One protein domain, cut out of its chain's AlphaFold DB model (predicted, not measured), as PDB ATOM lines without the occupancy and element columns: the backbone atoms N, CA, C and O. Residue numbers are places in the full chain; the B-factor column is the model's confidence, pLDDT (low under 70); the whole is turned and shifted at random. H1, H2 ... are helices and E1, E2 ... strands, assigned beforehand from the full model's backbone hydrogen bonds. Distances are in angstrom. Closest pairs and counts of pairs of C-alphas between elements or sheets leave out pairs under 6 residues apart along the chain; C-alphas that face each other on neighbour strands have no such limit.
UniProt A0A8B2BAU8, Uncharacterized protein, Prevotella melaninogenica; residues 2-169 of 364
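Overview. This is residues 2 to 169 of the 364 residues of an uncharacterized protein of Prevotella melaninogenica (UniProt A0A8B2BAU8). One long helix, H3, runs through the middle between a small three-stranded sheet, E1 E2 E3, with short helices round it, and a narrow arm of two-stranded ribbons, E4 with E7 and then the hairpin E5 and E6. H1 packs on H3 on the ribbon side, and H6 meets the first residues of H3, 23 to 27, making a corner with it. The printed part has 168 residues, in the order H1 H2 H3 H4 H5 E1 H6 H7 E2 E3 E4 E5 E6 E7 H8; the class is mixed, helices and strands. It is compact, with a radius of gyration of the C-alphas of 17.2 A and spans of 54 by 44 by 27 A.

Arrangement. Start at H1, residues 2 to 10: it touches residues 28 to 32 of H3, residues 23 to 43, with C-alphas of Leu 5 and Cys 29 closest at 7.1 A. H3 is the hub, touching three helices. H2, residues 17 to 20, only just touches H3, only at the corner, with 3 pairs of C-alphas within 8 A, Ile 18 and Gln 26 closest at 6.0 A. H6, residues 87 to 97, touches residues 23 to 27 of H3, about perpendicular at 80 degrees, C-alphas of Asn 23 and Lys 94 closest at 6.5 A. H6 also touches H7, residues 110 to 113, C-alphas of Met 97 and Phe 111 closest at 5.0 A. E1, residues 78 to 80, and E2, residues 115 to 118, are parallel, with N 79 and O 115 at 2.9 A; E1, H6 H7, E2 is a strand-helix-strand unit, two parallel neighbour strands with helices between, its crossover right-handed. E2 and E3, residues 123 to 126, form an antiparallel hairpin, N 116 and O 125 at 2.8 A. H3, H4 at residues 51 to 62, H5 at 70 to 75, H7, and H8 at 162 to 169 only graze this sheet. E4, residues 134 to 137, is antiparallel to E7, residues 155 to 158, N 155 and O 137 at 2.7 A, and is near H1. E4 runs on into E5, residues 139 to 141, at 50 degrees; E5 and E6, residues 147 to 149, are an antiparallel hairpin, N 140 and O 148 at 2.8 A. In H1, H3, H4, H5, H6 and H8 every O i to N i+4 pair is within hydrogen-bond range; H2 and H7 are too short for one.

Along the chain. Find C-alpha 2 at (119.526, 48.341, 4.509), where H1 begins. H3 runs 29.9 A from C-alpha 23 at (106.768, 56.037, -4.478); H4 measures 16.0 A and H6 15.3 A. H8 ends at C-alpha 169, (131.065, 74.173, 3.763).

Size, cuts and confidence. The C-alphas of Gln 52 and Ala 143, 55.9 A apart, are the two farthest apart. The printed part has no cut. The long link is H6 to H7, residues 98 to 109, where residues 100 to 101 pair antiparallel with 107 to 108. Confidence is under 70 at residues 13, 15 and 101 to 108.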
ATOM      1  N   GLU A   2     118.834  47.216   5.178       91.31
ATOM      2  CA  GLU A   2     119.526  48.341   4.509       91.31
ATOM      3  C   GLU A   2     120.411  47.898   3.338       91.31
ATOM      4  O   GLU A   2     120.316  48.472   2.265       91.31
ATOM      5  N   GLU A   3     121.214  46.846   3.522       91.81
ATOM      6  CA  GLU A   3     122.044  46.290   2.444       91.81
ATOM      7  C   GLU A   3     121.207  45.828   1.247       91.81
ATOM      8  O   GLU A   3     121.540  46.169   0.121       91.81
ATOM      9  N   GLN A   4     120.096  45.125   1.492       92.69
ATOM     10  CA  GLN A   4     119.194  44.707   0.418       92.69
ATOM     11  C   GLN A   4     118.648  45.919  -0.342       92.69
ATOM     12  O   GLN A   4     118.761  45.962  -1.553       92.69
ATOM     13  N   LEU A   5     118.168  46.949   0.366       93.69
ATOM     14  CA  LEU A   5     117.642  48.162  -0.265       93.69
ATOM     15  C   LEU A   5     118.696  48.901  -1.110       93.69
ATOM     16  O   LEU A   5     118.366  49.474  -2.143       93.69
ATOM     17  N   ILE A   6     119.960  48.897  -0.674       93.62
ATOM     18  CA  ILE A   6     121.072  49.445  -1.460       93.62
ATOM     19  C   ILE A   6     121.262  48.641  -2.742       93.62
ATOM     20  O   ILE A   6     121.414  49.239  -3.800       93.62
ATOM     21  N   ARG A   7     121.269  47.308  -2.662       92.88
ATOM     22  CA  ARG A   7     121.437  46.450  -3.841       92.88
ATOM     23  C   ARG A   7     120.269  46.620  -4.810       92.88
ATOM     24  O   ARG A   7     120.517  46.938  -5.965       92.88
ATOM     25  N   ASP A   8     119.039  46.592  -4.299       91.31
ATOM     26  CA  ASP A   8     117.814  46.843  -5.067       91.31
ATOM     27  C   ASP A   8     117.856  48.205  -5.794       91.31
ATOM     28  O   ASP A   8     117.382  48.324  -6.917       91.31
ATOM     29  N   TYR A   9     118.441  49.248  -5.185       91.31
ATOM     30  CA  TYR A   9     118.624  50.556  -5.834       91.31
ATOM     31  C   TYR A   9     119.566  50.494  -7.045       91.31
ATOM     32  O   TYR A   9     119.355  51.209  -8.020       91.31
ATOM     33  N   TYR A  10     120.617  49.677  -6.987       89.12
ATOM     34  CA  TYR A  10     121.583  49.552  -8.081       89.12
ATOM     35  C   TYR A  10     121.165  48.557  -9.166       89.12
ATOM     36  O   TYR A  10     121.784  48.544 -10.223       89.12
ATOM     37  N   GLU A  11     120.133  47.753  -8.919       87.75
ATOM     38  CA  GLU A  11     119.497  46.879  -9.914       87.75
ATOM     39  C   GLU A  11     118.446  47.615 -10.767       87.75
ATOM     40  O   GLU A  11     117.774  47.006 -11.594       87.75
ATOM     41  N   ILE A  12     118.270  48.927 -10.575       84.69
ATOM     42  CA  ILE A  12     117.371  49.728 -11.404       84.69
ATOM     43  C   ILE A  12     118.013  49.934 -12.785       84.69
ATOM     44  O   ILE A  12     118.900  50.770 -12.937       84.69
ATOM     45  N   ASP A  13     117.519  49.204 -13.786       67.62
ATOM     46  CA  ASP A  13     117.983  49.255 -15.186       67.62
ATOM     47  C   ASP A  13     117.534  50.515 -15.964       67.62
ATOM     48  O   ASP A  13     117.860  50.676 -17.141       67.62
ATOM     49  N   ASP A  14     116.761  51.407 -15.340       72.06
ATOM     50  CA  ASP A  14     116.199  52.585 -16.004       72.06
ATOM     51  C   ASP A  14     117.188  53.772 -15.998       72.06
ATOM     52  O   ASP A  14     117.712  54.108 -14.930       72.06
ATOM     53  N   PRO A  15     117.429  54.453 -17.138       60.94
ATOM     54  CA  PRO A  15     118.271  55.653 -17.188       60.94
ATOM     55  C   PRO A  15     117.782  56.790 -16.273       60.94
ATOM     56  O   PRO A  15     118.591  57.595 -15.811       60.94
ATOM     57  N   GLU A  16     116.482  56.849 -15.980       70.69
ATOM     58  CA  GLU A  16     115.851  57.809 -15.066       70.69
ATOM     59  C   GLU A  16     115.939  57.342 -13.591       70.69
ATOM     60  O   GLU A  16     115.628  58.081 -12.652       70.69
ATOM     61  N   GLY A  17     116.430  56.121 -13.356       83.00
ATOM     62  CA  GLY A  17     116.853  55.609 -12.056       83.00
ATOM     63  C   GLY A  17     115.738  55.546 -11.009       83.00
ATOM     64  O   GLY A  17     114.626  55.079 -11.250       83.00
ATOM     65  N   ILE A  18     116.035  56.005  -9.788       86.81
ATOM     66  CA  ILE A  18     115.079  55.975  -8.669       86.81
ATOM     67  C   ILE A  18     113.820  56.817  -8.932       86.81
ATOM     68  O   ILE A  18     112.783  56.564  -8.324       86.81
ATOM     69  N   ILE A  19     113.884  57.784  -9.851       85.56
ATOM     70  CA  ILE A  19     112.792  58.715 -10.164       85.56
ATOM     71  C   ILE A  19     111.595  57.964 -10.763       85.56
ATOM     72  O   ILE A  19     110.460  58.287 -10.424       85.56
ATOM     73  N   VAL A  20     111.805  56.909 -11.551       84.44
ATOM     74  CA  VAL A  20     110.708  56.109 -12.139       84.44
ATOM     75  C   VAL A  20     110.152  55.021 -11.228       84.44
ATOM     76  O   VAL A  20     109.150  54.382 -11.547       84.44
ATOM     77  N   GLN A  21     110.778  54.800 -10.073       87.62
ATOM     78  CA  GLN A  21     110.368  53.732  -9.172       87.62
ATOM     79  C   GLN A  21     109.065  54.059  -8.431       87.62
ATOM     80  O   GLN A  21     108.728  55.231  -8.231       87.62
ATOM     81  N   PRO A  22     108.334  53.035  -7.941       89.44
ATOM     82  CA  PRO A  22     107.178  53.249  -7.082       89.44
ATOM     83  C   PRO A  22     107.512  54.159  -5.896       89.44
ATOM     84  O   PRO A  22     108.582  54.054  -5.297       89.44
ATOM     85  N   ASN A  23     106.563  55.009  -5.506       89.19
ATOM     86  CA  ASN A  23     106.768  56.037  -4.478       89.19
ATOM     87  C   ASN A  23     107.304  55.474  -3.146       89.19
ATOM     88  O   ASN A  23     108.169  56.066  -2.509       89.19
ATOM     89  N   ASP A  24     106.857  54.279  -2.750       90.12
ATOM     90  CA  ASP A  24     107.351  53.617  -1.539       90.12
ATOM     91  C   ASP A  24     108.843  53.236  -1.628       90.12
ATOM     92  O   ASP A  24     109.528  53.200  -0.605       90.12
ATOM     93  N   MET A  25     109.356  52.942  -2.826       91.31
ATOM     94  CA  MET A  25     110.779  52.683  -3.069       91.31
ATOM     95  C   MET A  25     111.571  53.993  -3.061       91.31
ATOM     96  O   MET A  25     112.571  54.088  -2.349       91.31
ATOM     97  N   GLN A  26     111.079  55.024  -3.760       92.62
ATOM     98  CA  GLN A  26     111.649  56.379  -3.731       92.62
ATOM     99  C   GLN A  26     111.824  56.876  -2.294       92.62
ATOM    100  O   GLN A  26     112.906  57.312  -1.900       92.62
ATOM    101  N   GLU A  27     110.770  56.754  -1.489       92.69
ATOM    102  CA  GLU A  27     110.741  57.172  -0.094       92.69
ATOM    103  C   GLU A  27     111.795  56.431   0.743       92.69
ATOM    104  O   GLU A  27     112.582  57.061   1.454       92.69
ATOM    105  N   LYS A  28     111.830  55.095   0.661       94.00
ATOM    106  CA  LYS A  28     112.775  54.270   1.430       94.00
ATOM    107  C   LYS A  28     114.224  54.569   1.050       94.00
ATOM    108  O   LYS A  28     115.060  54.714   1.944       94.00
ATOM    109  N   CYS A  29     114.515  54.674  -0.246       94.44
ATOM    110  CA  CYS A  29     115.851  54.992  -0.742       94.44
ATOM    111  C   CYS A  29     116.276  56.405  -0.339       94.44
ATOM    112  O   CYS A  29     117.395  56.578   0.134       94.44
ATOM    113  N   THR A  30     115.379  57.392  -0.437       94.44
ATOM    114  CA  THR A  30     115.666  58.776  -0.033       94.44
ATOM    115  C   THR A  30     115.917  58.880   1.470       94.44
ATOM    116  O   THR A  30     116.873  59.526   1.888       94.44
ATOM    117  N   ASP A  31     115.111  58.219   2.305       95.19
ATOM    118  CA  ASP A  31     115.332  58.185   3.758       95.19
ATOM    119  C   ASP A  31     116.701  57.611   4.117       95.19
ATOM    120  O   ASP A  31     117.410  58.136   4.984       95.19
ATOM    121  N   LEU A  32     117.068  56.511   3.453       96.06
ATOM    122  CA  LEU A  32     118.361  55.881   3.645       96.06
ATOM    123  C   LEU A  32     119.493  56.802   3.165       96.06
ATOM    124  O   LEU A  32     120.458  56.998   3.904       96.06
ATOM    125  N   ALA A  33     119.344  57.413   1.987       96.06
ATOM    126  CA  ALA A  33     120.301  58.352   1.414       96.06
ATOM    127  C   ALA A  33     120.521  59.561   2.326       96.06
ATOM    128  O   ALA A  33     121.653  59.799   2.733       96.06
ATOM    129  N   VAL A  34     119.463  60.269   2.741       96.88
ATOM    130  CA  VAL A  34     119.557  61.433   3.640       96.88
ATOM    131  C   VAL A  34     120.316  61.076   4.914       96.88
ATOM    132  O   VAL A  34     121.232  61.798   5.311       96.88
ATOM    133  N   ARG A  35     119.988  59.939   5.540       95.94
ATOM    134  CA  ARG A  35     120.676  59.493   6.756       95.94
ATOM    135  C   ARG A  35     122.159  59.225   6.507       95.94
ATOM    136  O   ARG A  35     122.984  59.708   7.282       95.94
ATOM    137  N   LEU A  36     122.499  58.456   5.474       97.31
ATOM    138  CA  LEU A  36     123.882  58.081   5.172       97.31
ATOM    139  C   LEU A  36     124.715  59.292   4.732       97.31
ATOM    140  O   LEU A  36     125.805  59.493   5.264       97.31
ATOM    141  N   ILE A  37     124.182  60.138   3.843       98.19
ATOM    142  CA  ILE A  37     124.814  61.386   3.390       98.19
ATOM    143  C   ILE A  37     125.147  62.260   4.596       98.19
ATOM    144  O   ILE A  37     126.292  62.672   4.756       98.19
ATOM    145  N   CYS A  38     124.182  62.508   5.488       97.38
ATOM    146  CA  CYS A  38     124.408  63.364   6.653       97.38
ATOM    147  C   CYS A  38     125.434  62.774   7.636       97.38
ATOM    148  O   CYS A  38     126.243  63.511   8.203       97.38
ATOM    149  N   GLN A  39     125.432  61.450   7.830       96.44
ATOM    150  CA  GLN A  39     126.423  60.767   8.664       96.44
ATOM    151  C   GLN A  39     127.838  60.905   8.091       96.44
ATOM    152  O   GLN A  39     128.758  61.271   8.827       96.44
ATOM    153  N   GLU A  40     128.017  60.665   6.791       97.06
ATOM    154  CA  GLU A  40     129.322  60.805   6.134       97.06
ATOM    155  C   GLU A  40     129.766  62.267   6.007       97.06
ATOM    156  O   GLU A  40     130.957  62.561   6.121       97.06
ATOM    157  N   LEU A  41     128.828  63.205   5.867       97.50
ATOM    158  CA  LEU A  41     129.095  64.644   5.866       97.50
ATOM    159  C   LEU A  41     129.727  65.082   7.195       97.50
ATOM    160  O   LEU A  41     130.778  65.731   7.200       97.50
ATOM    161  N   ILE A  42     129.152  64.655   8.324       97.12
ATOM    162  CA  ILE A  42     129.712  64.910   9.659       97.12
ATOM    163  C   ILE A  42     131.058  64.199   9.843       97.12
ATOM    164  O   ILE A  42     132.004  64.810  10.341       97.12
ATOM    165  N   ARG A  43     131.181  62.929   9.424       96.50
ATOM    166  CA  ARG A  43     132.451  62.176   9.496       96.50
ATOM    167  C   ARG A  43     133.570  62.848   8.702       96.50
ATOM    168  O   ARG A  43     134.714  62.836   9.145       96.50
ATOM    169  N   SER A  44     133.225  63.485   7.586       95.62
ATOM    170  CA  SER A  44     134.145  64.252   6.739       95.62
ATOM    171  C   SER A  44     134.535  65.614   7.334       95.62
ATOM    172  O   SER A  44     135.388  66.303   6.780       95.62
ATOM    173  N   GLY A  45     133.950  66.004   8.474       96.19
ATOM    174  CA  GLY A  45     134.333  67.191   9.239       96.19
ATOM    175  C   GLY A  45     133.367  68.374   9.152       96.19
ATOM    176  O   GLY A  45     133.679  69.427   9.712       96.19
ATOM    177  N   PHE A  46     132.207  68.227   8.498       97.81
ATOM    178  CA  PHE A  46     131.153  69.247   8.535       97.81
ATOM    179  C   PHE A  46     130.603  69.385   9.957       97.81
ATOM    180  O   PHE A  46     130.351  68.389  10.643       97.81
ATOM    181  N   LYS A  47     130.394  70.625  10.404       97.62
ATOM    182  CA  LYS A  47     129.871  70.921  11.741       97.62
ATOM    183  C   LYS A  47     128.556  71.689  11.616       97.62
ATOM    184  O   LYS A  47     128.605  72.893  11.374       97.62
ATOM    185  N   PRO A  48     127.400  71.033  11.825       97.44
ATOM    186  CA  PRO A  48     126.105  71.697  11.790       97.44
ATOM    187  C   PRO A  48     126.084  72.963  12.647       97.44
ATOM    188  O   PRO A  48     126.465  72.945  13.821       97.44
ATOM    189  N   LEU A  49     125.626  74.067  12.062       97.94
ATOM    190  CA  LEU A  49     125.378  75.295  12.810       97.94
ATOM    191  C   LEU A  49     124.107  75.168  13.662       97.94
ATOM    192  O   LEU A  49     123.234  74.357  13.339       97.94
ATOM    193  N   PRO A  50     123.941  75.990  14.714       97.75
ATOM    194  CA  PRO A  50     122.648  76.152  15.370       97.75
ATOM    195  C   PRO A  50     121.569  76.558  14.358       97.75
ATOM    196  O   PRO A  50     121.838  77.359  13.462       97.75
ATOM    197  N   SER A  51     120.343  76.049  14.512       97.12
ATOM    198  CA  SER A  51     119.290  76.193  13.492       97.12
ATOM    199  C   SER A  51     118.996  77.643  13.104       97.12
ATOM    200  O   SER A  51     118.824  77.924  11.924       97.12
ATOM    201  N   GLN A  52     119.011  78.580  14.058       97.12
ATOM    202  CA  GLN A  52     118.805  80.000  13.757       97.12
ATOM    203  C   GLN A  52     119.873  80.554  12.801       97.12
ATOM    204  O   GLN A  52     119.544  81.270  11.856       97.12
ATOM    205  N   GLU A  53     121.145  80.199  13.012       98.12
ATOM    206  CA  GLU A  53     122.216  80.636  12.117       98.12
ATOM    207  C   GLU A  53     122.139  79.883  10.788       98.12
ATOM    208  O   GLU A  53     122.264  80.503   9.741       98.12
ATOM    209  N   ALA A  54     121.836  78.581  10.792       98.19
ATOM    210  CA  ALA A  54     121.652  77.817   9.559       98.19
ATOM    211  C   ALA A  54     120.573  78.437   8.647       98.19
ATOM    212  O   ALA A  54     120.798  78.594   7.450       98.19
ATOM    213  N   TYR A  55     119.440  78.862   9.213       97.94
ATOM    214  CA  TYR A  55     118.341  79.472   8.453       97.94
ATOM    215  C   TYR A  55     118.764  80.815   7.864       97.94
ATOM    216  O   TYR A  55     118.519  81.096   6.694       97.94
ATOM    217  N   LYS A  56     119.479  81.619   8.655       98.06
ATOM    218  CA  LYS A  56     120.058  82.876   8.188       98.06
ATOM    219  C   LYS A  56     121.055  82.656   7.048       98.06
ATOM    220  O   LYS A  56     121.042  83.428   6.096       98.06
ATOM    221  N   ARG A  57     121.895  81.618   7.114       98.00
ATOM    222  CA  ARG A  57     122.841  81.281   6.036       98.00
ATOM    223  C   ARG A  57     122.105  80.865   4.762       98.00
ATOM    224  O   ARG A  57     122.452  81.362   3.696       98.00
ATOM    225  N   VAL A  58     121.048  80.056   4.866       98.00
ATOM    226  CA  VAL A  58     120.210  79.700   3.708       98.00
ATOM    227  C   VAL A  58     119.568  80.942   3.089       98.00
ATOM    228  O   VAL A  58     119.714  81.149   1.889       98.00
ATOM    229  N   TYR A  59     118.987  81.836   3.890       96.88
ATOM    230  CA  TYR A  59     118.447  83.099   3.378       96.88
ATOM    231  C   TYR A  59     119.524  83.980   2.722       96.88
ATOM    232  O   TYR A  59     119.302  84.591   1.682       96.88
ATOM    233  N   GLN A  60     120.726  84.046   3.297       96.44
ATOM    234  CA  GLN A  60     121.815  84.857   2.751       96.44
ATOM    235  C   GLN A  60     122.336  84.359   1.400       96.44
ATOM    236  O   GLN A  60     122.718  85.203   0.583       96.44
ATOM    237  N   ILE A  61     122.394  83.038   1.214       96.56
ATOM    238  CA  ILE A  61     122.931  82.387   0.016       96.56
ATOM    239  C   ILE A  61     121.853  82.236  -1.058       96.56
ATOM    240  O   ILE A  61     122.100  82.571  -2.207       96.56
ATOM    241  N   PHE A  62     120.665  81.767  -0.679       95.38
ATOM    242  CA  PHE A  62     119.610  81.394  -1.620       95.38
ATOM    243  C   PHE A  62     118.464  82.414  -1.698       95.38
ATOM    244  O   PHE A  62     117.626  82.340  -2.588       95.38
ATOM    245  N   GLY A  63     118.374  83.354  -0.751       93.94
ATOM    246  CA  GLY A  63     117.221  84.256  -0.637       93.94
ATOM    247  C   GLY A  63     115.954  83.591  -0.088       93.94
ATOM    248  O   GLY A  63     114.913  84.239  -0.061       93.94
ATOM    249  N   VAL A  64     116.042  82.336   0.366       94.88
ATOM    250  CA  VAL A  64     114.899  81.512   0.791       94.88
ATOM    251  C   VAL A  64     114.703  81.571   2.304       94.88
ATOM    252  O   VAL A  64     115.642  81.342   3.073       94.88
ATOM    253  N   ASP A  65     113.475  81.850   2.745       95.38
ATOM    254  CA  ASP A  65     113.097  81.807   4.161       95.38
ATOM    255  C   ASP A  65     112.520  80.435   4.534       95.38
ATOM    256  O   ASP A  65     111.362  80.122   4.270       95.38
ATOM    257  N   LEU A  66     113.321  79.625   5.235       95.56
ATOM    258  CA  LEU A  66     112.955  78.274   5.684       95.56
ATOM    259  C   LEU A  66     111.795  78.205   6.701       95.56
ATOM    260  O   LEU A  66     111.418  77.102   7.122       95.56
ATOM    261  N   ASN A  67     111.260  79.348   7.142       94.62
ATOM    262  CA  ASN A  67     110.060  79.419   7.981       94.62
ATOM    263  C   ASN A  67     108.759  79.523   7.175       94.62
ATOM    264  O   ASN A  67     107.681  79.427   7.766       94.62
ATOM    265  N   GLN A  68     108.844  79.723   5.859       93.62
ATOM    266  CA  GLN A  68     107.682  79.736   4.980       93.62
ATOM    267  C   GLN A  68     106.976  78.375   4.942       93.62
ATOM    268  O   GLN A  68     107.518  77.345   5.360       93.62
ATOM    269  N   HIS A  69     105.738  78.367   4.441       91.44
ATOM    270  CA  HIS A  69     105.037  77.111   4.218       91.44
ATOM    271  C   HIS A  69     105.627  76.370   3.014       91.44
ATOM    272  O   HIS A  69     106.327  76.919   2.165       91.44
ATOM    273  N   SER A  70     105.360  75.071   2.954       90.75
ATOM    274  CA  SER A  70     106.041  74.174   2.024       90.75
ATOM    275  C   SER A  70     105.761  74.482   0.554       90.75
ATOM    276  O   SER A  70     106.575  74.143  -0.295       90.75
ATOM    277  N   LYS A  71     104.626  75.119   0.236       89.25
ATOM    278  CA  LYS A  71     104.282  75.487  -1.143       89.25
ATOM    279  C   LYS A  71     105.184  76.610  -1.656       89.25
ATOM    280  O   LYS A  71     105.650  76.533  -2.786       89.25
ATOM    281  N   GLU A  72     105.417  77.615  -0.827       91.88
ATOM    282  CA  GLU A  72     106.287  78.753  -1.097       91.88
ATOM    283  C   GLU A  72     107.741  78.279  -1.198       91.88
ATOM    284  O   GLU A  72     108.406  78.585  -2.178       91.88
ATOM    285  N   LEU A  73     108.184  77.394  -0.294       93.31
ATOM    286  CA  LEU A  73     109.515  76.781  -0.396       93.31
ATOM    287  C   LEU A  73     109.728  76.065  -1.737       93.31
ATOM    288  O   LEU A  73     110.777  76.226  -2.351       93.31
ATOM    289  N   ILE A  74     108.734  75.302  -2.209       91.88
ATOM    290  CA  ILE A  74     108.814  74.605  -3.501       91.88
ATOM    291  C   ILE A  74     108.942  75.602  -4.659       91.88
ATOM    292  O   ILE A  74     109.723  75.358  -5.576       91.88
ATOM    293  N   GLN A  75     108.200  76.716  -4.623       90.50
ATOM    294  CA  GLN A  75     108.309  77.782  -5.629       90.50
ATOM    295  C   GLN A  75     109.705  78.413  -5.629       90.50
ATOM    296  O   GLN A  75     110.261  78.676  -6.689       90.50
ATOM    297  N   ASP A  76     110.307  78.540  -4.452       91.12
ATOM    298  CA  ASP A  76     111.672  79.024  -4.267       91.12
ATOM    299  C   ASP A  76     112.756  77.977  -4.623       91.12
ATOM    300  O   ASP A  76     113.949  78.217  -4.430       91.12
ATOM    301  N   GLY A  77     112.380  76.801  -5.143       91.69
ATOM    302  CA  GLY A  77     113.320  75.736  -5.506       91.69
ATOM    303  C   GLY A  77     113.858  74.936  -4.313       91.69
ATOM    304  O   GLY A  77     114.893  74.275  -4.427       91.69
ATOM    305  N   PHE A  78     113.168  74.979  -3.171       94.56
ATOM    306  CA  PHE A  78     113.559  74.333  -1.922       94.56
ATOM    307  C   PHE A  78     112.527  73.332  -1.398       94.56
ATOM    308  O   PHE A  78     111.317  73.451  -1.569       94.56
ATOM    309  N   TRP A  79     113.020  72.353  -0.647       95.25
ATOM    310  CA  TRP A  79     112.201  71.468   0.167       95.25
ATOM    311  C   TRP A  79     112.792  71.334   1.567       95.25
ATOM    312  O   TRP A  79     114.007  71.263   1.745       95.25
ATOM    313  N   LYS A  80     111.936  71.265   2.586       95.38
ATOM    314  CA  LYS A  80     112.351  70.955   3.956       95.38
ATOM    315  C   LYS A  80     112.041  69.494   4.239       95.38
ATOM    316  O   LYS A  80     110.878  69.126   4.371       95.38
ATOM    317  N   TYR A  81     113.082  68.673   4.345       95.50
ATOM    318  CA  TYR A  81     112.940  67.230   4.504       95.50
ATOM    319  C   TYR A  81     112.053  66.874   5.705       95.50
ATOM    320  O   TYR A  81     112.290  67.321   6.832       95.50
ATOM    321  N   ALA A  82     111.038  66.047   5.447       91.81
ATOM    322  CA  ALA A  82     110.069  65.609   6.435       91.81
ATOM    323  C   ALA A  82     110.413  64.200   6.922       91.81
ATOM    324  O   ALA A  82     110.405  63.239   6.146       91.81
ATOM    325  N   ASP A  83     110.676  64.068   8.223       82.50
ATOM    326  CA  ASP A  83     110.814  62.757   8.849       82.50
ATOM    327  C   ASP A  83     109.454  62.050   9.009       82.50
ATOM    328  O   ASP A  83     108.380  62.602   8.750       82.50
ATOM    329  N   LYS A  84     109.499  60.790   9.451       79.62
ATOM    330  CA  LYS A  84     108.308  59.945   9.632       79.62
ATOM    331  C   LYS A  84     107.347  60.451  10.719       79.62
ATOM    332  O   LYS A  84     106.214  59.983  10.770       79.62
ATOM    333  N   GLY A  85     107.776  61.372  11.583       80.50
ATOM    334  CA  GLY A  85     106.957  61.948  12.651       80.50
ATOM    335  C   GLY A  85     105.988  63.031  12.169       80.50
ATOM    336  O   GLY A  85     105.001  63.301  12.852       80.50
ATOM    337  N   ASN A  86     106.217  63.625  10.992       82.94
ATOM    338  CA  ASN A  86     105.368  64.679  10.432       82.94
ATOM    339  C   ASN A  86     104.515  64.164   9.260       82.94
ATOM    340  O   ASN A  86     104.849  64.352   8.092       82.94
ATOM    341  N   SER A  87     103.385  63.525   9.568       86.94
ATOM    342  CA  SER A  87     102.527  62.855   8.575       86.94
ATOM    343  C   SER A  87     102.006  63.769   7.455       86.94
ATOM    344  O   SER A  87     101.851  63.314   6.316       86.94
ATOM    345  N   LYS A  88     101.769  65.057   7.745       90.06
ATOM    346  CA  LYS A  88     101.293  66.035   6.758       90.06
ATOM    347  C   LYS A  88     102.386  66.370   5.744       90.06
ATOM    348  O   LYS A  88     102.181  66.165   4.550       90.06
ATOM    349  N   GLU A  89     103.542  66.836   6.213       90.56
ATOM    350  CA  GLU A  89     104.665  67.170   5.324       90.56
ATOM    351  C   GLU A  89     105.196  65.934   4.608       90.56
ATOM    352  O   GLU A  89     105.580  65.997   3.444       90.56
ATOM    353  N   ARG A  90     105.123  64.770   5.258       92.06
ATOM    354  CA  ARG A  90     105.505  63.508   4.639       92.06
ATOM    355  C   ARG A  90     104.618  63.140   3.456       92.06
ATOM    356  O   ARG A  90     105.123  62.694   2.432       92.06
ATOM    357  N   SER A  91     103.309  63.361   3.570       91.25
ATOM    358  CA  SER A  91     102.376  63.175   2.451       91.25
ATOM    359  C   SER A  91     102.696  64.118   1.287       91.25
ATOM    360  O   SER A  91     102.647  63.703   0.132       91.25
ATOM    361  N   ILE A  92     103.066  65.371   1.577       91.25
ATOM    362  CA  ILE A  92     103.494  66.329   0.549       91.25
ATOM    363  C   ILE A  92     104.789  65.851  -0.111       91.25
ATOM    364  O   ILE A  92     104.829  65.790  -1.335       91.25
ATOM    365  N   GLN A  93     105.785  65.426   0.673       92.75
ATOM    366  CA  GLN A  93     107.051  64.889   0.169       92.75
ATOM    367  C   GLN A  93     106.824  63.745  -0.827       92.75
ATOM    368  O   GLN A  93     107.322  63.797  -1.946       92.75
ATOM    369  N   LYS A  94     105.995  62.757  -0.463       91.19
ATOM    370  CA  LYS A  94     105.607  61.669  -1.377       91.19
ATOM    371  C   LYS A  94     104.990  62.212  -2.665       91.19
ATOM    372  O   LYS A  94     105.352  61.796  -3.762       91.19
ATOM    373  N   ASN A  95     104.082  63.177  -2.548       89.88
ATOM    374  CA  ASN A  95     103.395  63.759  -3.698       89.88
ATOM    375  C   ASN A  95     104.311  64.547  -4.645       89.88
ATOM    376  O   ASN A  95     103.949  64.680  -5.815       89.88
ATOM    377  N   ILE A  96     105.422  65.108  -4.159       90.62
ATOM    378  CA  ILE A  96     106.398  65.837  -4.988       90.62
ATOM    379  C   ILE A  96     107.519  64.935  -5.523       90.62
ATOM    380  O   ILE A  96     108.131  65.285  -6.525       90.62
ATOM    381  N   MET A  97     107.765  63.780  -4.894       91.31
ATOM    382  CA  MET A  97     108.638  62.716  -5.417       91.31
ATOM    383  C   MET A  97     107.997  61.955  -6.579       91.31
ATOM    384  O   MET A  97     108.687  61.549  -7.513       91.31
ATOM    385  N   ALA A  98     106.672  61.773  -6.519       87.31
ATOM    386  CA  ALA A  98     105.913  61.081  -7.549       87.31
ATOM    387  C   ALA A  98     106.091  61.754  -8.914       87.31
ATOM    388  O   ALA A  98     105.825  62.951  -9.053       87.31
ATOM    389  N   LEU A  99     106.433  60.956  -9.923       77.62
ATOM    390  CA  LEU A  99     106.342  61.360 -11.318       77.62
ATOM    391  C   LEU A  99     104.910  61.788 -11.646       77.62
ATOM    392  O   LEU A  99     103.955  61.033 -11.442       77.62
ATOM    393  N   LYS A 100     104.758  63.011 -12.153       70.31
ATOM    394  CA  LYS A 100     103.483  63.532 -12.649       70.31
ATOM    395  C   LYS A 100     103.671  64.022 -14.067       70.31
ATOM    396  O   LYS A 100     104.528  64.864 -14.307       70.31
ATOM    397  N   THR A 101     102.840  63.523 -14.974       65.31
ATOM    398  CA  THR A 101     102.752  64.063 -16.328       65.31
ATOM    399  C   THR A 101     102.077  65.428 -16.254       65.31
ATOM    400  O   THR A 101     100.921  65.538 -15.833       65.31
ATOM    401  N   VAL A 102     102.814  66.474 -16.607       57.84
ATOM    402  CA  VAL A 102     102.283  67.828 -16.777       57.84
ATOM    403  C   VAL A 102     101.682  67.989 -18.187       57.84
ATOM    404  O   VAL A 102     101.915  67.145 -19.054       57.84
ATOM    405  N   PRO A 103     100.828  69.007 -18.430       45.47
ATOM    406  CA  PRO A 103     100.054  69.134 -19.675       45.47
ATOM    407  C   PRO A 103     100.864  69.185 -20.982       45.47
ATOM    408  O   PRO A 103     100.295  68.958 -22.047       45.47
ATOM    409  N   ASP A 104     102.160  69.480 -20.913       52.75
ATOM    410  CA  ASP A 104     103.107  69.515 -22.036       52.75
ATOM    411  C   ASP A 104     103.763  68.147 -22.332       52.75
ATOM    412  O   ASP A 104     104.583  68.035 -23.239       52.75
ATOM    413  N   GLY A 105     103.390  67.096 -21.591       51.28
ATOM    414  CA  GLY A 105     103.903  65.737 -21.754       51.28
ATOM    415  C   GLY A 105     105.188  65.439 -20.977       51.28
ATOM    416  O   GLY A 105     105.616  64.285 -20.960       51.28
ATOM    417  N   GLN A 106     105.782  66.425 -20.296       50.97
ATOM    418  CA  GLN A 106     106.922  66.190 -19.411       50.97
ATOM    419  C   GLN A 106     106.468  65.441 -18.152       50.97
ATOM    420  O   GLN A 106     105.390  65.694 -17.615       50.97
ATOM    421  N   THR A 107     107.270  64.492 -17.670       54.91
ATOM    422  CA  THR A 107     106.962  63.750 -16.442       54.91
ATOM    423  C   THR A 107     108.129  63.901 -15.483       54.91
ATOM    424  O   THR A 107     109.167  63.291 -15.691       54.91
ATOM    425  N   PHE A 108     107.965  64.700 -14.427       64.81
ATOM    426  CA  PHE A 108     109.010  64.881 -13.417       64.81
ATOM    427  C   PHE A 108     108.419  64.891 -12.009       64.81
ATOM    428  O   PHE A 108     107.324  65.406 -11.764       64.81
ATOM    429  N   GLY A 109     109.149  64.290 -11.072       75.19
ATOM    430  CA  GLY A 109     108.930  64.490  -9.648       75.19
ATOM    431  C   GLY A 109     109.730  65.714  -9.236       75.19
ATOM    432  O   GLY A 109     110.944  65.621  -9.101       75.19
ATOM    433  N   ILE A 110     109.071  66.855  -9.037       86.25
ATOM    434  CA  ILE A 110     109.758  68.131  -8.771       86.25
ATOM    435  C   ILE A 110     110.751  68.051  -7.603       86.25
ATOM    436  O   ILE A 110     111.715  68.797  -7.588       86.25
ATOM    437  N   PHE A 111     110.556  67.129  -6.648       91.19
ATOM    438  CA  PHE A 111     111.492  66.862  -5.548       91.19
ATOM    439  C   PHE A 111     112.945  66.702  -6.009       91.19
ATOM    440  O   PHE A 111     113.856  67.162  -5.323       91.19
ATOM    441  N   TRP A 112     113.151  66.060  -7.160       89.50
ATOM    442  CA  TRP A 112     114.473  65.736  -7.685       89.50
ATOM    443  C   TRP A 112     115.209  66.944  -8.273       89.50
ATOM    444  O   TRP A 112     116.382  66.804  -8.589       89.50
ATOM    445  N   ASP A 113     114.578  68.121  -8.320       88.62
ATOM    446  CA  ASP A 113     115.195  69.392  -8.726       88.62
ATOM    447  C   ASP A 113     115.302  70.398  -7.563       88.62
ATOM    448  O   ASP A 113     115.804  71.516  -7.729       88.62
ATOM    449  N   LEU A 114     114.811  70.030  -6.370       92.25
ATOM    450  CA  LEU A 114     114.782  70.912  -5.203       92.25
ATOM    451  C   LEU A 114     116.031  70.755  -4.339       92.25
ATOM    452  O   LEU A 114     116.480  69.652  -4.004       92.25
ATOM    453  N   GLN A 115     116.518  71.892  -3.849       95.38
ATOM    454  CA  GLN A 115     117.467  71.927  -2.746       95.38
ATOM    455  C   GLN A 115     116.760  71.444  -1.474       95.38
ATOM    456  O   GLN A 115     115.845  72.092  -0.961       95.38
ATOM    457  N   THR A 116     117.167  70.295  -0.943       96.75
ATOM    458  CA  THR A 116     116.550  69.710   0.250       96.75
ATOM    459  C   THR A 116     117.315  70.118   1.504       96.75
ATOM    460  O   THR A 116     118.418  69.638   1.762       96.75
ATOM    461  N   PHE A 117     116.720  70.981   2.324       97.75
ATOM    462  CA  PHE A 117     117.219  71.291   3.660       97.75
ATOM    463  C   PHE A 117     116.830  70.181   4.643       97.75
ATOM    464  O   PHE A 117     115.649  69.854   4.773       97.75
ATOM    465  N   VAL A 118     117.805  69.629   5.371       97.56
ATOM    466  CA  VAL A 118     117.602  68.548   6.347       97.56
ATOM    467  C   VAL A 118     117.660  69.110   7.774       97.56
ATOM    468  O   VAL A 118     118.757  69.357   8.288       97.56
ATOM    469  N   PRO A 119     116.518  69.303   8.466       95.12
ATOM    470  CA  PRO A 119     116.483  70.033   9.737       95.12
ATOM    471  C   PRO A 119     117.294  69.398  10.866       95.12
ATOM    472  O   PRO A 119     117.850  70.110  11.696       95.12
ATOM    473  N   GLN A 120     117.377  68.067  10.905       93.56
ATOM    474  CA  GLN A 120     118.081  67.345  11.969       93.56
ATOM    475  C   GLN A 120     119.603  67.552  11.902       93.56
ATOM    476  O   GLN A 120     120.283  67.433  12.919       93.56
ATOM    477  N   TYR A 121     120.126  67.876  10.716       95.94
ATOM    478  CA  TYR A 121     121.559  68.020  10.455       95.94
ATOM    479  C   TYR A 121     121.954  69.436  10.014       95.94
ATOM    480  O   TYR A 121     123.144  69.703   9.869       95.94
ATOM    481  N   ASN A 122     120.981  70.340   9.829       97.62
ATOM    482  CA  ASN A 122     121.170  71.708   9.339       97.62
ATOM    483  C   ASN A 122     122.113  71.767   8.121       97.62
ATOM    484  O   ASN A 122     123.082  72.526   8.107       97.62
ATOM    485  N   CYS A 123     121.826  70.938   7.117       97.94
ATOM    486  CA  CYS A 123     122.559  70.860   5.856       97.94
ATOM    487  C   CYS A 123     121.596  70.929   4.660       97.94
ATOM    488  O   CYS A 123     120.382  70.780   4.821       97.94
ATOM    489  N   VAL A 124     122.140  71.170   3.467       98.00
ATOM    490  CA  VAL A 124     121.405  71.178   2.194       98.00
ATOM    491  C   VAL A 124     121.952  70.078   1.293       98.00
ATOM    492  O   VAL A 124     123.167  69.926   1.157       98.00
ATOM    493  N   ILE A 125     121.057  69.308   0.682       96.88
ATOM    494  CA  ILE A 125     121.376  68.236  -0.260       96.88
ATOM    495  C   ILE A 125     120.488  68.428  -1.488       96.88
ATOM    496  O   ILE A 125     119.268  68.480  -1.360       96.88
ATOM    497  N   LEU A 126     121.088  68.529  -2.669       93.31
ATOM    498  CA  LEU A 126     120.342  68.485  -3.923       93.31
ATOM    499  C   LEU A 126     120.028  67.020  -4.244       93.31
ATOM    500  O   LEU A 126     120.944  66.196  -4.244       93.31
ATOM    501  N   SER A 127     118.751  66.715  -4.474       89.19
ATOM    502  CA  SER A 127     118.273  65.411  -4.968       89.19
ATOM    503  C   SER A 127     118.839  64.212  -4.187       89.19
ATOM    504  O   SER A 127     119.594  63.421  -4.750       89.19
ATOM    505  N   PRO A 128     118.530  64.066  -2.882       93.06
ATOM    506  CA  PRO A 128     119.174  63.062  -2.038       93.06
ATOM    507  C   PRO A 128     118.994  61.632  -2.576       93.06
ATOM    508  O   PRO A 128     117.881  61.105  -2.592       93.06
ATOM    509  N   SER A 129     120.094  60.982  -2.958       92.75
ATOM    510  CA  SER A 129     120.090  59.656  -3.591       92.75
ATOM    511  C   SER A 129     121.253  58.779  -3.115       92.75
ATOM    512  O   SER A 129     122.276  59.263  -2.635       92.75
ATOM    513  N   LEU A 130     121.107  57.451  -3.205       94.19
ATOM    514  CA  LEU A 130     122.100  56.527  -2.637       94.19
ATOM    515  C   LEU A 130     123.459  56.597  -3.346       94.19
ATOM    516  O   LEU A 130     124.485  56.463  -2.682       94.19
ATOM    517  N   ASN A 131     123.493  56.884  -4.649       91.94
ATOM    518  CA  ASN A 131     124.740  57.062  -5.409       91.94
ATOM    519  C   ASN A 131     125.617  58.233  -4.917       91.94
ATOM    520  O   ASN A 131     126.806  58.259  -5.220       91.94
ATOM    521  N   GLN A 132     125.073  59.167  -4.131       94.38
ATOM    522  CA  GLN A 132     125.826  60.284  -3.552       94.38
ATOM    523  C   GLN A 132     126.664  59.890  -2.326       94.38
ATOM    524  O   GLN A 132     127.463  60.688  -1.836       94.38
ATOM    525  N   VAL A 133     126.456  58.694  -1.771       95.62
ATOM    526  CA  VAL A 133     127.160  58.245  -0.557       95.62
ATOM    527  C   VAL A 133     127.526  56.768  -0.568       95.62
ATOM    528  O   VAL A 133     128.312  56.324   0.267       95.62
ATOM    529  N   VAL A 134     126.986  55.992  -1.501       94.50
ATOM    530  CA  VAL A 134     127.242  54.565  -1.647       94.50
ATOM    531  C   VAL A 134     127.881  54.296  -3.006       94.50
ATOM    532  O   VAL A 134     127.660  55.000  -3.988       94.50
ATOM    533  N   THR A 135     128.720  53.271  -3.067       91.81
ATOM    534  CA  THR A 135     129.196  52.663  -4.312       91.81
ATOM    535  C   THR A 135     129.400  51.173  -4.069       91.81
ATOM    536  O   THR A 135     129.875  50.779  -2.999       91.81
ATOM    537  N   ILE A 136     129.085  50.332  -5.052       91.56
ATOM    538  CA  ILE A 136     129.387  48.901  -5.001       91.56
ATOM    539  C   ILE A 136     130.710  48.653  -5.738       91.56
ATOM    540  O   ILE A 136     130.859  48.988  -6.908       91.56
ATOM    541  N   LYS A 137     131.706  48.100  -5.035       91.62
ATOM    542  CA  LYS A 137     133.005  47.722  -5.611       91.62
ATOM    543  C   LYS A 137     133.055  46.235  -5.928       91.62
ATOM    544  O   LYS A 137     132.806  45.409  -5.054       91.62
ATOM    545  N   GLY A 138     133.519  45.912  -7.124       89.44
ATOM    546  CA  GLY A 138     133.592  44.548  -7.638       89.44
ATOM    547  C   GLY A 138     132.865  44.480  -8.970       89.44
ATOM    548  O   GLY A 138     131.854  45.159  -9.144       89.44
ATOM    549  N   THR A 139     133.414  43.710  -9.902       89.88
ATOM    550  CA  THR A 139     132.851  43.538 -11.236       89.88
ATOM    551  C   THR A 139     132.558  42.072 -11.520       89.88
ATOM    552  O   THR A 139     133.247  41.172 -11.030       89.88
ATOM    553  N   VAL A 140     131.525  41.838 -12.320       90.81
ATOM    554  CA  VAL A 140     131.172  40.545 -12.909       90.81
ATOM    555  C   VAL A 140     131.195  40.678 -14.424       90.81
ATOM    556  O   VAL A 140     130.876  41.732 -14.967       90.81
ATOM    557  N   LYS A 141     131.590  39.610 -15.120       90.44
ATOM    558  CA  LYS A 141     131.567  39.595 -16.584       90.44
ATOM    559  C   LYS A 141     130.168  39.269 -17.089       90.44
ATOM    560  O   LYS A 141     129.616  38.233 -16.716       90.44
ATOM    561  N   GLY A 142     129.640  40.132 -17.947       85.31
ATOM    562  CA  GLY A 142     128.410  39.906 -18.689       85.31
ATOM    563  C   GLY A 142     128.574  38.851 -19.782       85.31
ATOM    564  O   GLY A 142     129.678  38.389 -20.087       85.31
ATOM    565  N   ALA A 143     127.452  38.459 -20.385       86.88
ATOM    566  CA  ALA A 143     127.428  37.494 -21.487       86.88
ATOM    567  C   ALA A 143     128.091  38.026 -22.776       86.88
ATOM    568  O   ALA A 143     128.545  37.244 -23.609       86.88
ATOM    569  N   ASP A 144     128.166  39.346 -22.918       89.25
ATOM    570  CA  ASP A 144     128.888  40.097 -23.954       89.25
ATOM    571  C   ASP A 144     130.402  40.217 -23.685       89.25
ATOM    572  O   ASP A 144     131.155  40.667 -24.548       89.25
ATOM    573  N   GLY A 145     130.866  39.771 -22.514       86.88
ATOM    574  CA  GLY A 145     132.256  39.865 -22.082       86.88
ATOM    575  C   GLY A 145     132.635  41.201 -21.436       86.88
ATOM    576  O   GLY A 145     133.793  41.337 -21.029       86.88
ATOM    577  N   GLU A 146     131.700  42.147 -21.309       88.88
ATOM    578  CA  GLU A 146     131.920  43.422 -20.622       88.88
ATOM    579  C   GLU A 146     131.895  43.246 -19.097       88.88
ATOM    580  O   GLU A 146     131.307  42.303 -18.563       88.88
ATOM    581  N   GLU A 147     132.594  44.124 -18.373       89.56
ATOM    582  CA  GLU A 147     132.606  44.113 -16.909       89.56
ATOM    583  C   GLU A 147     131.546  45.065 -16.359       89.56
ATOM    584  O   GLU A 147     131.641  46.281 -16.515       89.56
ATOM    585  N   TYR A 148     130.574  44.499 -15.652       86.06
ATOM    586  CA  TYR A 148     129.503  45.225 -14.984       86.06
ATOM    587  C   TYR A 148     129.728  45.244 -13.481       86.06
ATOM    588  O   TYR A 148     130.391  44.367 -12.925       86.06
ATOM    589  N   MET A 149     129.166  46.239 -12.802       86.94
ATOM    590  CA  MET A 149     129.175  46.299 -11.344       86.94
ATOM    591  C   MET A 149     128.462  45.073 -10.757       86.94
ATOM    592  O   MET A 149     127.340  44.760 -11.139       86.94
ATOM    593  N   ASP A 150     129.109  44.385  -9.817       90.81
ATOM    594  CA  ASP A 150     128.544  43.213  -9.141       90.81
ATOM    595  C   ASP A 150     127.538  43.653  -8.068       90.81
ATOM    596  O   ASP A 150     127.878  43.769  -6.887       90.81
ATOM    597  N   THR A 151     126.306  43.959  -8.475       88.31
ATOM    598  CA  THR A 151     125.235  44.429  -7.577       88.31
ATOM    599  C   THR A 151     124.871  43.399  -6.503       88.31
ATOM    600  O   THR A 151     124.545  43.784  -5.376       88.31
ATOM    601  N   GLU A 152     125.040  42.103  -6.779       88.69
ATOM    602  CA  GLU A 152     124.722  41.011  -5.853       88.69
ATOM    603  C   GLU A 152     125.793  40.797  -4.770       88.69
ATOM    604  O   GLU A 152     125.468  40.688  -3.585       88.69
ATOM    605  N   LYS A 153     127.075  40.711  -5.151       90.62
ATOM    606  CA  LYS A 153     128.175  40.278  -4.257       90.62
ATOM    607  C   LYS A 153     129.272  41.317  -4.084       90.62
ATOM    608  O   LYS A 153     130.129  41.157  -3.208       90.62
ATOM    609  N   GLY A 154     129.241  42.396  -4.858       92.25
ATOM    610  CA  GLY A 154     130.177  43.498  -4.724       92.25
ATOM    611  C   GLY A 154     130.157  44.094  -3.315       92.25
ATOM    612  O   GLY A 154     129.141  44.108  -2.605       92.25
ATOM    613  N   LYS A 155     131.319  44.592  -2.891       94.50
ATOM    614  CA  LYS A 155     131.524  45.226  -1.592       94.50
ATOM    615  C   LYS A 155     130.901  46.618  -1.593       94.50
ATOM    616  O   LYS A 155     131.379  47.508  -2.292       94.50
ATOM    617  N   ILE A 156     129.917  46.827  -0.727       94.56
ATOM    618  CA  ILE A 156     129.349  48.151  -0.464       94.56
ATOM    619  C   ILE A 156     130.401  49.024   0.231       94.56
ATOM    620  O   ILE A 156     130.981  48.648   1.256       94.56
ATOM    621  N   VAL A 157     130.658  50.196  -0.341       93.69
ATOM    622  CA  VAL A 157     131.562  51.215   0.187       93.69
ATOM    623  C   VAL A 157     130.786  52.508   0.372       93.69
ATOM    624  O   VAL A 157     130.089  52.948  -0.535       93.69
ATOM    625  N   TYR A 158     130.948  53.120   1.542       93.44
ATOM    626  CA  TYR A 158     130.397  54.434   1.835       93.44
ATOM    627  C   TYR A 158     131.451  55.493   1.519       93.44
ATOM    628  O   TYR A 158     132.558  55.450   2.056       93.44
ATOM    629  N   SER A 159     131.128  56.395   0.603       91.12
ATOM    630  CA  SER A 159     131.984  57.500   0.188       91.12
ATOM    631  C   SER A 159     131.095  58.651  -0.242       91.12
ATOM    632  O   SER A 159     130.424  58.561  -1.264       91.12
ATOM    633  N   LEU A 160     131.107  59.728   0.536       95.00
ATOM    634  CA  LEU A 160     130.351  60.931   0.222       95.00
ATOM    635  C   LEU A 160     130.878  61.595  -1.057       95.00
ATOM    636  O   LEU A 160     132.090  61.789  -1.206       95.00
ATOM    637  N   ASP A 161     129.964  62.007  -1.930       94.69
ATOM    638  CA  ASP A 161     130.272  62.928  -3.015       94.69
ATOM    639  C   ASP A 161     130.856  64.229  -2.441       94.69
ATOM    640  O   ASP A 161     130.250  64.935  -1.627       94.69
ATOM    641  N   LYS A 162     132.070  64.562  -2.885       96.12
ATOM    642  CA  LYS A 162     132.797  65.748  -2.435       96.12
ATOM    643  C   LYS A 162     132.021  67.037  -2.700       96.12
ATOM    644  O   LYS A 162     132.165  67.963  -1.898       96.12
ATOM    645  N   SER A 163     131.208  67.097  -3.759       96.62
ATOM    646  CA  SER A 163     130.375  68.267  -4.068       96.62
ATOM    647  C   SER A 163     129.485  68.628  -2.874       96.62
ATOM    648  O   SER A 163     129.493  69.772  -2.421       96.62
ATOM    649  N   ILE A 164     128.840  67.638  -2.248       97.25
ATOM    650  CA  ILE A 164     127.955  67.827  -1.091       97.25
ATOM    651  C   ILE A 164     128.719  68.433   0.083       97.25
ATOM    652  O   ILE A 164     128.237  69.379   0.715       97.25
ATOM    653  N   PHE A 165     129.924  67.932   0.365       98.12
ATOM    654  CA  PHE A 165     130.763  68.475   1.432       98.12
ATOM    655  C   PHE A 165     131.126  69.939   1.168       98.12
ATOM    656  O   PHE A 165     130.886  70.798   2.019       98.12
ATOM    657  N   TYR A 166     131.664  70.254  -0.011       98.62
ATOM    658  CA  TYR A 166     132.127  71.608  -0.307       98.62
ATOM    659  C   TYR A 166     130.981  72.614  -0.465       98.62
ATOM    660  O   TYR A 166     131.094  73.722   0.062       98.62
ATOM    661  N   ARG A 167     129.848  72.230  -1.067       98.31
ATOM    662  CA  ARG A 167     128.636  73.064  -1.107       98.31
ATOM    663  C   ARG A 167     128.193  73.444   0.305       98.31
ATOM    664  O   ARG A 167     128.052  74.626   0.602       98.31
ATOM    665  N   ASN A 168     128.074  72.477   1.219       98.56
ATOM    666  CA  ASN A 168     127.674  72.753   2.604       98.56
ATOM    667  C   ASN A 168     128.708  73.596   3.368       98.56
ATOM    668  O   ASN A 168     128.334  74.515   4.099       98.56
ATOM    669  N   GLN A 169     130.006  73.348   3.170       98.56
ATOM    670  CA  GLN A 169     131.065  74.173   3.763       98.56
ATOM    671  C   GLN A 169     131.024  75.623   3.259       98.56
ATOM    672  O   GLN A 169     131.290  76.550   4.026       98.56
TER     673      GLN A 169